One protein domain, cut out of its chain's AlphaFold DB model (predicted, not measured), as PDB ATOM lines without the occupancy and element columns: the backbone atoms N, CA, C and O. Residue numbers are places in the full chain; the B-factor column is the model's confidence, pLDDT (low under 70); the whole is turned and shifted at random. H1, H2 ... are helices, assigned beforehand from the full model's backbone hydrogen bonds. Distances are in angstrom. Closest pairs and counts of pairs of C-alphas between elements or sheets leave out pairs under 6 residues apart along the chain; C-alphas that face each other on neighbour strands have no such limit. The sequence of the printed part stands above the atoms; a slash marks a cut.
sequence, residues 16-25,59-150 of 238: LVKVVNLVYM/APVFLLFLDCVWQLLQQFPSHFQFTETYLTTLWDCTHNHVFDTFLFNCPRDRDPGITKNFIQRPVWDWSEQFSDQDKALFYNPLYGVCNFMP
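AT A GLANCE: This is residues 16 to 25 and 59 to 150 of the 238 residues of the protein "uncharacterized protein LOC113519311" of Galleria mellonella (UniProt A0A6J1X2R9). Little of this domain is regular structure: a hairpin of two helices side by side, H2 and H3, with short H1 near H2, short H4 separate, and long loops making much of the length. The 102 printed residues include four named helices, H1 to H4 in chain order, and no named strand; the class is all helix, though named elements hold only 40 residues. The whole is loose, radius of gyration of the C-alphas 15.9 A, spanning 54 by 32 by 21 A.

IN THESE COORDINATES: H1, residues 16 to 23, begins at C-alpha 16 (-83.619, 32.701, 6.836). H2 is residues 61 to 75, 21.4 A long; H3 is 84 to 95, 17.6 A. H4, residues 132 to 136, ends at C-alpha 136 (-67.391, 33.756, -1.839).

HOW THE PARTS SIT: H1 and H2 are close but not clearly touching; their closest C-alphas, Val 23 and Phe 62, are 7.4 A apart. H2 and H3 touch as a helical hairpin, a shallow tilt of 5 degrees, opposite ways; their closest C-alphas, Leu 66 and Leu 87, are 6.5 A apart. H4 is apart from H1, H2 and H3. Every O i to N i+4 pair is within hydrogen-bond range in H1, H2 and H4; in H3, 7 of 8.

THE WHOLE: The two farthest C-alphas, Lys 116 and Pro 150, are 54.8 A apart. Residues 26 to 58 are not printed; C-alphas 25 and 59 are 14.4 A apart. The link from H3 to H4 is long, 36 residues. Confidence is under 70 in 38 residues, among them 16 to 25, 103 to 120 and 144 to 150.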
ATOM      1  N   LEU A  16     -83.049  32.145   8.046       57.94
ATOM      2  CA  LEU A  16     -83.619  32.701   6.836       57.94
ATOM      3  C   LEU A  16     -84.445  31.623   6.141       57.94
ATOM      4  O   LEU A  16     -85.581  31.881   5.801       57.94
ATOM      5  N   VAL A  17     -83.956  30.381   6.094       55.78
ATOM      6  CA  VAL A  17     -84.702  29.214   5.603       55.78
ATOM      7  C   VAL A  17     -85.962  28.969   6.434       55.78
ATOM      8  O   VAL A  17     -87.030  28.781   5.866       55.78
ATOM      9  N   LYS A  18     -85.882  28.994   7.774       52.66
ATOM     10  CA  LYS A  18     -87.067  28.814   8.631       52.66
ATOM     11  C   LYS A  18     -88.065  29.950   8.485       52.66
ATOM     12  O   LYS A  18     -89.249  29.664   8.465       52.66
ATOM     13  N   VAL A  19     -87.611  31.199   8.388       55.41
ATOM     14  CA  VAL A  19     -88.466  32.375   8.213       55.41
ATOM     15  C   VAL A  19     -89.061  32.382   6.814       55.41
ATOM     16  O   VAL A  19     -90.262  32.535   6.712       55.41
ATOM     17  N   VAL A  20     -88.294  32.095   5.762       56.62
ATOM     18  CA  VAL A  20     -88.802  31.867   4.399       56.62
ATOM     19  C   VAL A  20     -89.901  30.805   4.426       56.62
ATOM     20  O   VAL A  20     -90.983  31.054   3.914       56.62
ATOM     21  N   ASN A  21     -89.678  29.674   5.101       54.06
ATOM     22  CA  ASN A  21     -90.663  28.595   5.235       54.06
ATOM     23  C   ASN A  21     -91.876  28.989   6.116       54.06
ATOM     24  O   ASN A  21     -92.975  28.483   5.926       54.06
ATOM     25  N   LEU A  22     -91.710  29.923   7.059       48.62
ATOM     26  CA  LEU A  22     -92.794  30.477   7.888       48.62
ATOM     27  C   LEU A  22     -93.623  31.524   7.126       48.62
ATOM     28  O   LEU A  22     -94.840  31.560   7.263       48.62
ATOM     29  N   VAL A  23     -92.970  32.354   6.308       49.31
ATOM     30  CA  VAL A  23     -93.600  33.344   5.421       49.31
ATOM     31  C   VAL A  23     -94.289  32.631   4.244       49.31
ATOM     32  O   VAL A  23     -95.315  33.105   3.772       49.31
ATOM     33  N   TYR A  24     -93.830  31.430   3.869       48.12
ATOM     34  CA  TYR A  24     -94.462  30.527   2.894       48.12
ATOM     35  C   TYR A  24     -95.902  30.121   3.213       48.12
ATOM     36  O   TYR A  24     -96.615  29.650   2.337       48.12
ATOM     37  N   MET A  25     -96.368  30.332   4.446       44.12
ATOM     38  CA  MET A  25     -97.778  30.138   4.790       44.12
ATOM     39  C   MET A  25     -98.701  31.245   4.238       44.12
ATOM     40  O   MET A  25     -99.920  31.120   4.347       44.12
ATOM     41  N   ALA A  59     -99.101  42.230  -2.476       61.97
ATOM     42  CA  ALA A  59     -97.923  42.838  -1.894       61.97
ATOM     43  C   ALA A  59     -96.750  41.846  -2.000       61.97
ATOM     44  O   ALA A  59     -96.921  40.667  -1.665       61.97
ATOM     45  N   PRO A  60     -95.549  42.286  -2.410       75.94
ATOM     46  CA  PRO A  60     -94.372  41.429  -2.465       75.94
ATOM     47  C   PRO A  60     -93.823  41.221  -1.043       75.94
ATOM     48  O   PRO A  60     -92.767  41.728  -0.675       75.94
ATOM     49  N   VAL A  61     -94.561  40.479  -0.208       81.38
ATOM     50  CA  VAL A  61     -94.261  40.273   1.224       81.38
ATOM     51  C   VAL A  61     -92.853  39.718   1.425       81.38
ATOM     52  O   VAL A  61     -92.162  40.101   2.367       81.38
ATOM     53  N   PHE A  62     -92.401  38.846   0.520       82.31
ATOM     54  CA  PHE A  62     -91.044  38.318   0.572       82.31
ATOM     55  C   PHE A  62     -89.985  39.393   0.329       82.31
ATOM     56  O   PHE A  62     -89.005  39.452   1.066       82.31
ATOM     57  N   LEU A  63     -90.203  40.272  -0.652       85.94
ATOM     58  CA  LEU A  63     -89.292  41.376  -0.940       85.94
ATOM     59  C   LEU A  63     -89.196  42.330   0.247       85.94
ATOM     60  O   LEU A  63     -88.097  42.664   0.666       85.94
ATOM     61  N   LEU A  64     -90.336  42.692   0.843       87.56
ATOM     62  CA  LEU A  64     -90.373  43.545   2.035       87.56
ATOM     63  C   LEU A  64     -89.638  42.901   3.214       87.56
ATOM     64  O   LEU A  64     -88.950  43.584   3.973       87.56
ATOM     65  N   PHE A  65     -89.746  41.579   3.362       88.44
ATOM     66  CA  PHE A  65     -88.973  40.846   4.356       88.44
ATOM     67  C   PHE A  65     -87.467  40.928   4.074       88.44
ATOM     68  O   PHE A  65     -86.697  41.196   4.998       88.44
ATOM     69  N   LEU A  66     -87.040  40.723   2.825       90.19
ATOM     70  CA  LEU A  66     -85.631  40.837   2.449       90.19
ATOM     71  C   LEU A  66     -85.099  42.260   2.635       90.19
ATOM     72  O   LEU A  66     -83.994  42.410   3.143       90.19
ATOM     73  N   ASP A  67     -85.897  43.280   2.320       90.25
ATOM     74  CA  ASP A  67     -85.574  44.687   2.569       90.25
ATOM     75  C   ASP A  67     -85.341  44.921   4.066       90.25
ATOM     76  O   ASP A  67     -84.273  45.368   4.468       90.25
ATOM     77  N   CYS A  68     -86.253  44.459   4.932       89.94
ATOM     78  CA  CYS A  68     -86.057  44.524   6.384       89.94
ATOM     79  C   CYS A  68     -84.747  43.852   6.837       89.94
ATOM     80  O   CYS A  68     -84.062  44.360   7.724       89.94
ATOM     81  N   VAL A  69     -84.388  42.706   6.250       90.75
ATOM     82  CA  VAL A  69     -83.124  42.017   6.551       90.75
ATOM     83  C   VAL A  69     -81.924  42.819   6.043       90.75
ATOM     84  O   VAL A  69     -80.914  42.896   6.741       90.75
ATOM     85  N   TRP A  70     -82.034  43.447   4.874       92.19
ATOM     86  CA  TRP A  70     -81.010  44.330   4.333       92.19
ATOM     87  C   TRP A  70     -80.797  45.564   5.223       92.19
ATOM     88  O   TRP A  70     -79.654  45.869   5.556       92.19
ATOM     89  N   GLN A  71     -81.860  46.187   5.746       89.75
ATOM     90  CA  GLN A  71     -81.735  47.284   6.722       89.75
ATOM     91  C   GLN A  71     -80.950  46.843   7.970       89.75
ATOM     92  O   GLN A  71     -80.104  47.577   8.486       89.75
ATOM     93  N   LEU A  72     -81.187  45.619   8.459       88.31
ATOM     94  CA  LEU A  72     -80.425  45.062   9.582       88.31
ATOM     95  C   LEU A  72     -78.958  44.810   9.224       88.31
ATOM     96  O   LEU A  72     -78.092  44.995  10.079       88.31
ATOM     97  N   LEU A  73     -78.677  44.398   7.987       88.31
ATOM     98  CA  LEU A  73     -77.317  44.203   7.495       88.31
ATOM     99  C   LEU A  73     -76.535  45.526   7.488       88.31
ATOM    100  O   LEU A  73     -75.396  45.542   7.950       88.31
ATOM    101  N   GLN A  74     -77.164  46.628   7.063       87.69
ATOM    102  CA  GLN A  74     -76.552  47.965   7.079       87.69
ATOM    103  C   GLN A  74     -76.285  48.465   8.505       87.69
ATOM    104  O   GLN A  74     -75.206  48.976   8.805       87.69
ATOM    105  N   GLN A  75     -77.241  48.282   9.422       85.69
ATOM    106  CA  GLN A  75     -77.091  48.734  10.811       85.69
ATOM    107  C   GLN A  75     -76.117  47.863  11.630       85.69
ATOM    108  O   GLN A  75     -75.518  48.349  12.592       85.69
ATOM    109  N   PHE A  76     -75.940  46.584  11.269       85.69
ATOM    110  CA  PHE A  76     -75.130  45.610  12.014       85.69
ATOM    111  C   PHE A  76     -74.226  44.761  11.093       85.69
ATOM    112  O   PHE A  76     -74.379  43.533  11.029       85.69
ATOM    113  N   PRO A  77     -73.221  45.369  10.434       83.94
ATOM    114  CA  PRO A  77     -72.447  44.727   9.370       83.94
ATOM    115  C   PRO A  77     -71.608  43.530   9.823       83.94
ATOM    116  O   PRO A  77     -71.190  42.747   8.993       83.94
ATOM    117  N   SER A  78     -71.343  43.331  11.112       81.62
ATOM    118  CA  SER A  78     -70.542  42.203  11.619       81.62
ATOM    119  C   SER A  78     -71.381  41.065  12.225       81.62
ATOM    120  O   SER A  78     -70.846  40.011  12.590       81.62
ATOM    121  N   HIS A  79     -72.705  41.243  12.320       81.38
ATOM    122  CA  HIS A  79     -73.617  40.284  12.957       81.38
ATOM    123  C   HIS A  79     -74.215  39.248  12.000       81.38
ATOM    124  O   HIS A  79     -74.763  38.247  12.465       81.38
ATOM    125  N   PHE A  80     -74.093  39.448  10.687       86.19
ATOM    126  CA  PHE A  80     -74.638  38.550   9.670       86.19
ATOM    127  C   PHE A  80     -73.529  37.917   8.835       86.19
ATOM    128  O   PHE A  80     -72.589  38.588   8.418       86.19
ATOM    129  N   GLN A  81     -73.648  36.607   8.605       86.00
ATOM    130  CA  GLN A  81     -72.692  35.839   7.803       86.00
ATOM    131  C   GLN A  81     -72.854  36.094   6.307       86.00
ATOM    132  O   GLN A  81     -71.907  35.895   5.554       86.00
ATOM    133  N   PHE A  82     -74.057  36.477   5.889       88.56
ATOM    134  CA  PHE A  82     -74.395  36.688   4.494       88.56
ATOM    135  C   PHE A  82     -74.303  38.166   4.114       88.56
ATOM    136  O   PHE A  82     -74.413  39.041   4.972       88.56
ATOM    137  N   THR A  83     -74.101  38.426   2.828       89.94
ATOM    138  CA  THR A  83     -73.987  39.769   2.249       89.94
ATOM    139  C   THR A  83     -75.285  40.216   1.573       89.94
ATOM    140  O   THR A  83     -76.237  39.449   1.421       89.94
ATOM    141  N   GLU A  84     -75.308  41.466   1.118       91.25
ATOM    142  CA  GLU A  84     -76.368  42.011   0.267       91.25
ATOM    143  C   GLU A  84     -76.528  41.231  -1.047       91.25
ATOM    144  O   GLU A  84     -77.651  40.987  -1.497       91.25
ATOM    145  N   THR A  85     -75.417  40.758  -1.621       90.81
ATOM    146  CA  THR A  85     -75.417  39.917  -2.823       90.81
ATOM    147  C   THR A  85     -76.235  38.650  -2.607       90.81
ATOM    148  O   THR A  85     -77.068  38.317  -3.439       90.81
ATOM    149  N   TYR A  86     -76.082  37.991  -1.453       90.00
ATOM    150  CA  TYR A  86     -76.865  36.801  -1.120       90.00
ATOM    151  C   TYR A  86     -78.377  37.080  -1.076       90.00
ATOM    152  O   TYR A  86     -79.165  36.286  -1.587       90.00
ATOM    153  N   LEU A  87     -78.793  38.213  -0.494       90.88
ATOM    154  CA  LEU A  87     -80.208  38.602  -0.435       90.88
ATOM    155  C   LEU A  87     -80.769  38.905  -1.830       90.88
ATOM    156  O   LEU A  87     -81.883  38.491  -2.146       90.88
ATOM    157  N   THR A  88     -79.979  39.574  -2.672       90.12
ATOM    158  CA  THR A  88     -80.352  39.895  -4.056       90.12
ATOM    159  C   THR A  88     -80.491  38.623  -4.896       90.12
ATOM    160  O   THR A  88     -81.492  38.444  -5.582       90.12
ATOM    161  N   THR A  89     -79.540  37.690  -4.791       89.12
ATOM    162  CA  THR A  89     -79.624  36.391  -5.473       89.12
ATOM    163  C   THR A  89     -80.832  35.589  -5.002       89.12
ATOM    164  O   THR A  89     -81.509  34.962  -5.810       89.12
ATOM    165  N   LEU A  90     -81.160  35.632  -3.708       87.38
ATOM    166  CA  LEU A  90     -82.339  34.943  -3.193       87.38
ATOM    167  C   LEU A  90     -83.643  35.501  -3.779       87.38
ATOM    168  O   LEU A  90     -84.553  34.725  -4.064       87.38
ATOM    169  N   TRP A  91     -83.722  36.821  -3.978       87.94
ATOM    170  CA  TRP A  91     -84.831  37.468  -4.681       87.94
ATOM    171  C   TRP A  91     -84.899  37.064  -6.161       87.94
ATOM    172  O   TRP A  91     -85.978  36.758  -6.668       87.94
ATOM    173  N   ASP A  92     -83.763  36.966  -6.852       86.50
ATOM    174  CA  ASP A  92     -83.736  36.465  -8.233       86.50
ATOM    175  C   ASP A  92     -84.277  35.030  -8.312       86.50
ATOM    176  O   ASP A  92     -85.100  34.702  -9.170       86.50
ATOM    177  N   CYS A  93     -83.885  34.178  -7.363       82.44
ATOM    178  CA  CYS A  93     -84.342  32.796  -7.287       82.44
ATOM    179  C   CYS A  93     -85.851  32.654  -7.042       82.44
ATOM    180  O   CYS A  93     -86.395  31.604  -7.372       82.44
ATOM    181  N   THR A  94     -86.553  33.661  -6.503       79.38
ATOM    182  CA  THR A  94     -88.024  33.589  -6.383       79.38
ATOM    183  C   THR A  94     -88.743  33.822  -7.701       79.38
ATOM    184  O   THR A  94     -89.873  33.369  -7.864       79.38
ATOM    185  N   HIS A  95     -88.103  34.521  -8.637       77.00
ATOM    186  CA  HIS A  95     -88.615  34.738  -9.993       77.00
ATOM    187  C   HIS A  95     -88.152  33.642 -10.952       77.00
ATOM    188  O   HIS A  95     -88.683  33.510 -12.050       77.00
ATOM    189  N   ASN A  96     -87.167  32.842 -10.537       74.94
ATOM    190  CA  ASN A  96     -86.658  31.730 -11.311       74.94
ATOM    191  C   ASN A  96     -87.367  30.421 -10.927       74.94
ATOM    192  O   ASN A  96     -87.159  29.864  -9.850       74.94
ATOM    193  N   HIS A  97     -88.168  29.889 -11.848       68.75
ATOM    194  CA  HIS A  97     -88.938  28.654 -11.651       68.75
ATOM    195  C   HIS A  97     -88.096  27.368 -11.673       68.75
ATOM    196  O   HIS A  97     -88.650  26.277 -11.575       68.75
ATOM    197  N   VAL A  98     -86.771  27.480 -11.788       70.88
ATOM    198  CA  VAL A  98     -85.842  26.344 -11.690       70.88
ATOM    199  C   VAL A  98     -85.755  25.795 -10.256       70.88
ATOM    200  O   VAL A  98     -85.379  24.639 -10.075       70.88
ATOM    201  N   PHE A  99     -86.125  26.584  -9.238       72.12
ATOM    202  CA  PHE A  99     -86.055  26.168  -7.834       72.12
ATOM    203  C   PHE A  99     -87.421  25.821  -7.248       72.12
ATOM    204  O   PHE A  99     -88.314  26.662  -7.139       72.12
ATOM    205  N   ASP A 100     -87.530  24.619  -6.691       69.81
ATOM    206  CA  ASP A 100     -88.744  24.159  -6.003       69.81
ATOM    207  C   ASP A 100     -89.047  24.895  -4.711       69.81
ATOM    208  O   ASP A 100     -90.161  24.842  -4.189       69.81
ATOM    209  N   THR A 101     -88.034  25.565  -4.160       71.81
ATOM    210  CA  THR A 101     -88.129  26.196  -2.841       71.81
ATOM    211  C   THR A 101     -89.258  27.224  -2.788       71.81
ATOM    212  O   THR A 101     -89.877  27.382  -1.739       71.81
ATOM    213  N   PHE A 102     -89.572  27.861  -3.917       71.94
ATOM    214  CA  PHE A 102     -90.585  28.911  -4.018       71.94
ATOM    215  C   PHE A 102     -91.813  28.513  -4.855       71.94
ATOM    216  O   PHE A 102     -92.706  29.331  -5.050       71.94
ATOM    217  N   LEU A 103     -91.883  27.266  -5.342       68.25
ATOM    218  CA  LEU A 103     -92.867  26.858  -6.352       68.25
ATOM    219  C   LEU A 103     -94.254  26.517  -5.770       68.25
ATOM    220  O   LEU A 103     -95.295  26.852  -6.342       68.25
ATOM    221  N   PHE A 104     -94.295  25.846  -4.622       66.94
ATOM    222  CA  PHE A 104     -95.538  25.411  -3.973       66.94
ATOM    223  C   PHE A 104     -96.099  26.489  -3.017       66.94
ATOM    224  O   PHE A 104     -95.473  27.521  -2.811       66.94
ATOM    225  N   ASN A 105     -97.321  26.328  -2.499       63.88
ATOM    226  CA  ASN A 105     -97.888  27.257  -1.497       63.88
ATOM    227  C   ASN A 105     -98.029  26.599  -0.126       63.88
ATOM    228  O   ASN A 105     -98.051  27.270   0.902       63.88
ATOM    229  N   CYS A 106     -98.162  25.277  -0.095       65.19
ATOM    230  CA  CYS A 106     -98.239  24.535   1.144       65.19
ATOM    231  C   CYS A 106     -97.408  23.247   1.065       65.19
ATOM    232  O   CYS A 106     -97.191  22.712  -0.023       65.19
ATOM    233  N   PRO A 107     -96.963  22.706   2.215       66.12
ATOM    234  CA  PRO A 107     -96.240  21.437   2.265       66.12
ATOM    235  C   PRO A 107     -97.003  20.267   1.637       66.12
ATOM    236  O   PRO A 107     -96.377  19.322   1.175       66.12
ATOM    237  N   ARG A 108     -98.344  20.332   1.608       66.00
ATOM    238  CA  ARG A 108     -99.199  19.312   0.988       66.00
ATOM    239  C   ARG A 108     -99.023  19.261  -0.531       66.00
ATOM    240  O   ARG A 108     -98.980  18.173  -1.085       66.00
ATOM    241  N   ASP A 109     -98.861  20.403  -1.193       65.06
ATOM    242  CA  ASP A 109     -98.636  20.449  -2.649       65.06
ATOM    243  C   ASP A 109     -97.234  19.945  -3.031       65.06
ATOM    244  O   ASP A 109     -96.977  19.603  -4.182       65.06
ATOM    245  N   ARG A 110     -96.326  19.883  -2.049       65.88
ATOM    246  CA  ARG A 110     -94.968  19.347  -2.186       65.88
ATOM    247  C   ARG A 110     -94.919  17.817  -2.051       65.88
ATOM    248  O   ARG A 110     -93.831  17.244  -2.072       65.88
ATOM    249  N   ASP A 111     -96.062  17.147  -1.886       64.12
ATOM    250  CA  ASP A 111     -96.106  15.694  -1.740       64.12
ATOM    251  C   ASP A 111     -95.506  15.008  -2.993       64.12
ATOM    252  O   ASP A 111     -95.973  15.252  -4.118       64.12
ATOM    253  N   PRO A 112     -94.471  14.155  -2.836       58.75
ATOM    254  CA  PRO A 112     -93.862  13.407  -3.938       58.75
ATOM    255  C   PRO A 112     -94.866  12.524  -4.696       58.75
ATOM    256  O   PRO A 112     -94.616  12.162  -5.845       58.75
ATOM    257  N   GLY A 113     -96.022  12.206  -4.101       59.75
ATOM    258  CA  GLY A 113     -97.114  11.506  -4.779       59.75
ATOM    259  C   GLY A 113     -97.726  12.277  -5.960       59.75
ATOM    260  O   GLY A 113     -98.204  11.646  -6.903       59.75
ATOM    261  N   ILE A 114     -97.670  13.614  -5.942       56.34
ATOM    262  CA  ILE A 114     -98.190  14.506  -6.997       56.34
ATOM    263  C   ILE A 114     -97.065  14.921  -7.965       56.34
ATOM    264  O   ILE A 114     -97.297  15.125  -9.153       56.34
ATOM    265  N   THR A 115     -95.822  14.975  -7.480       58.53
ATOM    266  CA  THR A 115     -94.634  15.487  -8.191       58.53
ATOM    267  C   THR A 115     -93.675  14.377  -8.635       58.53
ATOM    268  O   THR A 115     -92.462  14.556  -8.658       58.53
ATOM    269  N   LYS A 116     -94.208  13.214  -9.035       56.97
ATOM    270  CA  LYS A 116     -93.426  11.998  -9.350       56.97
ATOM    271  C   LYS A 116     -92.349  12.163 -10.436       56.97
ATOM    272  O   LYS A 116     -91.439  11.346 -10.495       56.97
ATOM    273  N   ASN A 117     -92.429  13.213 -11.258       60.25
ATOM    274  CA  ASN A 117     -91.472  13.514 -12.333       60.25
ATOM    275  C   ASN A 117     -90.603  14.757 -12.058       60.25
ATOM    276  O   ASN A 117     -89.896  15.208 -12.958       60.25
ATOM    277  N   PHE A 118     -90.667  15.348 -10.859       65.12
ATOM    278  CA  PHE A 118     -89.934  16.573 -10.543       65.12
ATOM    279  C   PHE A 118     -88.659  16.265  -9.752       65.12
ATOM    280  O   PHE A 118     -88.713  15.713  -8.652       65.12
ATOM    281  N   ILE A 119     -87.499  16.635 -10.297       67.19
ATOM    282  CA  ILE A 119     -86.230  16.563  -9.565       67.19
ATOM    283  C   ILE A 119     -86.179  17.771  -8.639       67.19
ATOM    284  O   ILE A 119     -86.019  18.892  -9.116       67.19
ATOM    285  N   GLN A 120     -86.312  17.537  -7.332       67.25
ATOM    286  CA  GLN A 120     -86.312  18.629  -6.369       67.25
ATOM    287  C   GLN A 120     -84.950  19.330  -6.322       67.25
ATOM    288  O   GLN A 120     -83.971  18.741  -5.864       67.25
ATOM    289  N   ARG A 121     -84.897  20.600  -6.735       73.94
ATOM    290  CA  ARG A 121     -83.700  21.449  -6.661       73.94
ATOM    291  C   ARG A 121     -83.888  22.545  -5.614       73.94
ATOM    292  O   ARG A 121     -84.557  23.554  -5.866       73.94
ATOM    293  N   PRO A 122     -83.345  22.368  -4.396       74.75
ATOM    294  CA  PRO A 122     -83.417  23.403  -3.380       74.75
ATOM    295  C   PRO A 122     -82.545  24.594  -3.786       74.75
ATOM    296  O   PRO A 122     -81.393  24.426  -4.171       74.75
ATOM    297  N   VAL A 123     -83.055  25.812  -3.592       80.25
ATOM    298  CA  VAL A 123     -82.298  27.046  -3.864       80.25
ATOM    299  C   VAL A 123     -80.989  27.109  -3.063       80.25
ATOM    300  O   VAL A 123     -80.019  27.727  -3.475       80.25
ATOM    301  N   TRP A 124     -80.948  26.426  -1.917       80.19
ATOM    302  CA  TRP A 124     -79.837  26.450  -0.970       80.19
ATOM    303  C   TRP A 124     -78.586  25.704  -1.446       80.19
ATOM    304  O   TRP A 124     -77.521  25.895  -0.849       80.19
ATOM    305  N   ASP A 125     -78.699  24.856  -2.474       81.00
ATOM    306  CA  ASP A 125     -77.541  24.182  -3.059       81.00
ATOM    307  C   ASP A 125     -76.874  25.061  -4.121       81.00
ATOM    308  O   ASP A 125     -77.005  24.882  -5.331       81.00
ATOM    309  N   TRP A 126     -76.154  26.069  -3.635       79.62
ATOM    310  CA  TRP A 126     -75.451  27.029  -4.481       79.62
ATOM    311  C   TRP A 126     -74.298  26.408  -5.277       79.62
ATOM    312  O   TRP A 126     -73.824  27.031  -6.220       79.62
ATOM    313  N   SER A 127     -73.834  25.207  -4.907       79.81
ATOM    314  CA  SER A 127     -72.734  24.499  -5.583       79.81
ATOM    315  C   SER A 127     -73.050  24.181  -7.037       79.81
ATOM    316  O   SER A 127     -72.155  24.201  -7.869       79.81
ATOM    317  N   GLU A 128     -74.314  23.870  -7.325       80.00
ATOM    318  CA  GLU A 128     -74.759  23.528  -8.675       80.00
ATOM    319  C   GLU A 128     -74.993  24.765  -9.552       80.00
ATOM    320  O   GLU A 128     -75.065  24.652 -10.772       80.00
ATOM    321  N   GLN A 129     -75.145  25.941  -8.935       77.75
ATOM    322  CA  GLN A 129     -75.583  27.168  -9.607       77.75
ATOM    323  C   GLN A 129     -74.442  28.156  -9.850       77.75
ATOM    324  O   GLN A 129     -74.467  28.894 -10.830       77.75
ATOM    325  N   PHE A 130     -73.471  28.196  -8.939       85.56
ATOM    326  CA  PHE A 130     -72.462  29.244  -8.881       85.56
ATOM    327  C   PHE A 130     -71.070  28.658  -8.697       85.56
ATOM    328  O   PHE A 130     -70.881  27.664  -7.990       85.56
ATOM    329  N   SER A 131     -70.079  29.325  -9.291       89.25
ATOM    330  CA  SER A 131     -68.677  29.000  -9.055       89.25
ATOM    331  C   SER A 131     -68.304  29.247  -7.587       89.25
ATOM    332  O   SER A 131     -68.948  30.026  -6.878       89.25
ATOM    333  N   ASP A 132     -67.233  28.616  -7.104       87.50
ATOM    334  CA  ASP A 132     -66.754  28.870  -5.739       87.50
ATOM    335  C   ASP A 132     -66.319  30.329  -5.523       87.50
ATOM    336  O   ASP A 132     -66.426  30.837  -4.405       87.50
ATOM    337  N   GLN A 133     -65.899  31.020  -6.589       87.31
ATOM    338  CA  GLN A 133     -65.579  32.447  -6.552       87.31
ATOM    339  C   GLN A 133     -66.836  33.292  -6.306       87.31
ATOM    340  O   GLN A 133     -66.843  34.123  -5.400       87.31
ATOM    341  N   ASP A 134     -67.928  33.030  -7.025       87.94
ATOM    342  CA  ASP A 134     -69.194  33.756  -6.842       87.94
ATOM    343  C   ASP A 134     -69.809  33.468  -5.470       87.94
ATOM    344  O   ASP A 134     -70.297  34.364  -4.782       87.94
ATOM    345  N   LYS A 135     -69.712  32.216  -5.010       85.56
ATOM    346  CA  LYS A 135     -70.158  31.820  -3.668       85.56
ATOM    347  C   LYS A 135     -69.400  32.560  -2.571       85.56
ATOM    348  O   LYS A 135     -69.974  32.781  -1.507       85.56
ATOM    349  N   ALA A 136     -68.145  32.955  -2.799       87.19
ATOM    350  CA  ALA A 136     -67.391  33.756  -1.839       87.19
ATOM    351  C   ALA A 136     -68.037  35.133  -1.614       87.19
ATOM    352  O   ALA A 136     -68.026  35.621  -0.485       87.19
ATOM    353  N   LEU A 137     -68.687  35.710  -2.634       87.94
ATOM    354  CA  LEU A 137     -69.402  36.989  -2.527       87.94
ATOM    355  C   LEU A 137     -70.600  36.921  -1.581       87.94
ATOM    356  O   LEU A 137     -71.041  37.953  -1.080       87.94
ATOM    357  N   PHE A 138     -71.138  35.726  -1.318       88.81
ATOM    358  CA  PHE A 138     -72.242  35.547  -0.377       88.81
ATOM    359  C   PHE A 138     -71.794  35.640   1.076       88.81
ATOM    360  O   PHE A 138     -72.646  35.817   1.942       88.81
ATOM    361  N   TYR A 139     -70.496  35.517   1.359       87.44
ATOM    362  CA  TYR A 139     -69.974  35.501   2.718       87.44
ATOM    363  C   TYR A 139     -69.386  36.847   3.111       87.44
ATOM    364  O   TYR A 139     -68.547  37.428   2.429       87.44
ATOM    365  N   ASN A 140     -69.812  37.318   4.271       86.19
ATOM    366  CA  ASN A 140     -69.334  38.552   4.848       86.19
ATOM    367  C   ASN A 140     -68.042  38.310   5.651       86.19
ATOM    368  O   ASN A 140     -68.089  37.599   6.665       86.19
ATOM    369  N   PRO A 141     -66.904  38.921   5.273       86.44
ATOM    370  CA  PRO A 141     -65.637  38.748   5.984       86.44
ATOM    371  C   PRO A 141     -65.645  39.351   7.397       86.44
ATOM    372  O   PRO A 141     -64.836  38.962   8.235       86.44
ATOM    373  N   LEU A 142     -66.567  40.273   7.697       80.88
ATOM    374  CA  LEU A 142     -66.691  40.913   9.012       80.88
ATOM    375  C   LEU A 142     -67.496  40.075  10.018       80.88
ATOM    376  O   LEU A 142     -67.622  40.452  11.189       80.88
ATOM    377  N   TYR A 143     -68.056  38.941   9.586       81.12
ATOM    378  CA  TYR A 143     -68.907  38.117  10.430       81.12
ATOM    379  C   TYR A 143     -68.141  37.513  11.610       81.12
ATOM    380  O   TYR A 143     -67.186  36.755  11.448       81.12
ATOM    381  N   GLY A 144     -68.607  37.798  12.828       69.12
ATOM    382  CA  GLY A 144     -68.022  37.251  14.055       69.12
ATOM    383  C   GLY A 144     -66.861  38.062  14.638       69.12
ATOM    384  O   GLY A 144     -66.353  37.688  15.695       69.12
ATOM    385  N   VAL A 145     -66.504  39.197  14.028       65.06
ATOM    386  CA  VAL A 145     -65.531  40.162  14.578       65.06
ATOM    387  C   VAL A 145     -66.109  40.929  15.789       65.06
ATOM    388  O   VAL A 145     -65.367  41.512  16.577       65.06
ATOM    389  N   CYS A 146     -67.431  40.862  16.027       52.53
ATOM    390  CA  CYS A 146     -68.131  41.537  17.137       52.53
ATOM    391  C   CYS A 146     -67.645  41.170  18.546       52.53
ATOM    392  O   CYS A 146     -67.991  41.873  19.489       52.53
ATOM    393  N   ASN A 147     -66.857  40.107  18.720       49.69
ATOM    394  CA  ASN A 147     -66.259  39.808  20.023       49.69
ATOM    395  C   ASN A 147     -65.141  40.799  20.414       49.69
ATOM    396  O   ASN A 147     -64.648  40.712  21.535       49.69
ATOM    397  N   PHE A 148     -64.747  41.727  19.529       47.53
ATOM    398  CA  PHE A 148     -63.627  42.649  19.756       47.53
ATOM    399  C   PHE A 148     -63.920  44.142  19.542       47.53
ATOM    400  O   PHE A 148     -63.034  44.957  19.792       47.53
ATOM    401  N   MET A 149     -65.123  44.541  19.111       44.12
ATOM    402  CA  MET A 149     -65.413  45.963  18.873       44.12
ATOM    403  C   MET A 149     -66.293  46.570  19.977       44.12
ATOM    404  O   MET A 149     -67.471  46.224  20.071       44.12
ATOM    405  N   PRO A 150     -65.764  47.498  20.801       37.81
ATOM    406  CA  PRO A 150     -66.588  48.284  21.707       37.81
ATOM    407  C   PRO A 150     -67.507  49.221  20.913       37.81
ATOM    408  O   PRO A 150     -67.136  49.792  19.888       37.81
TER     409      PRO A 150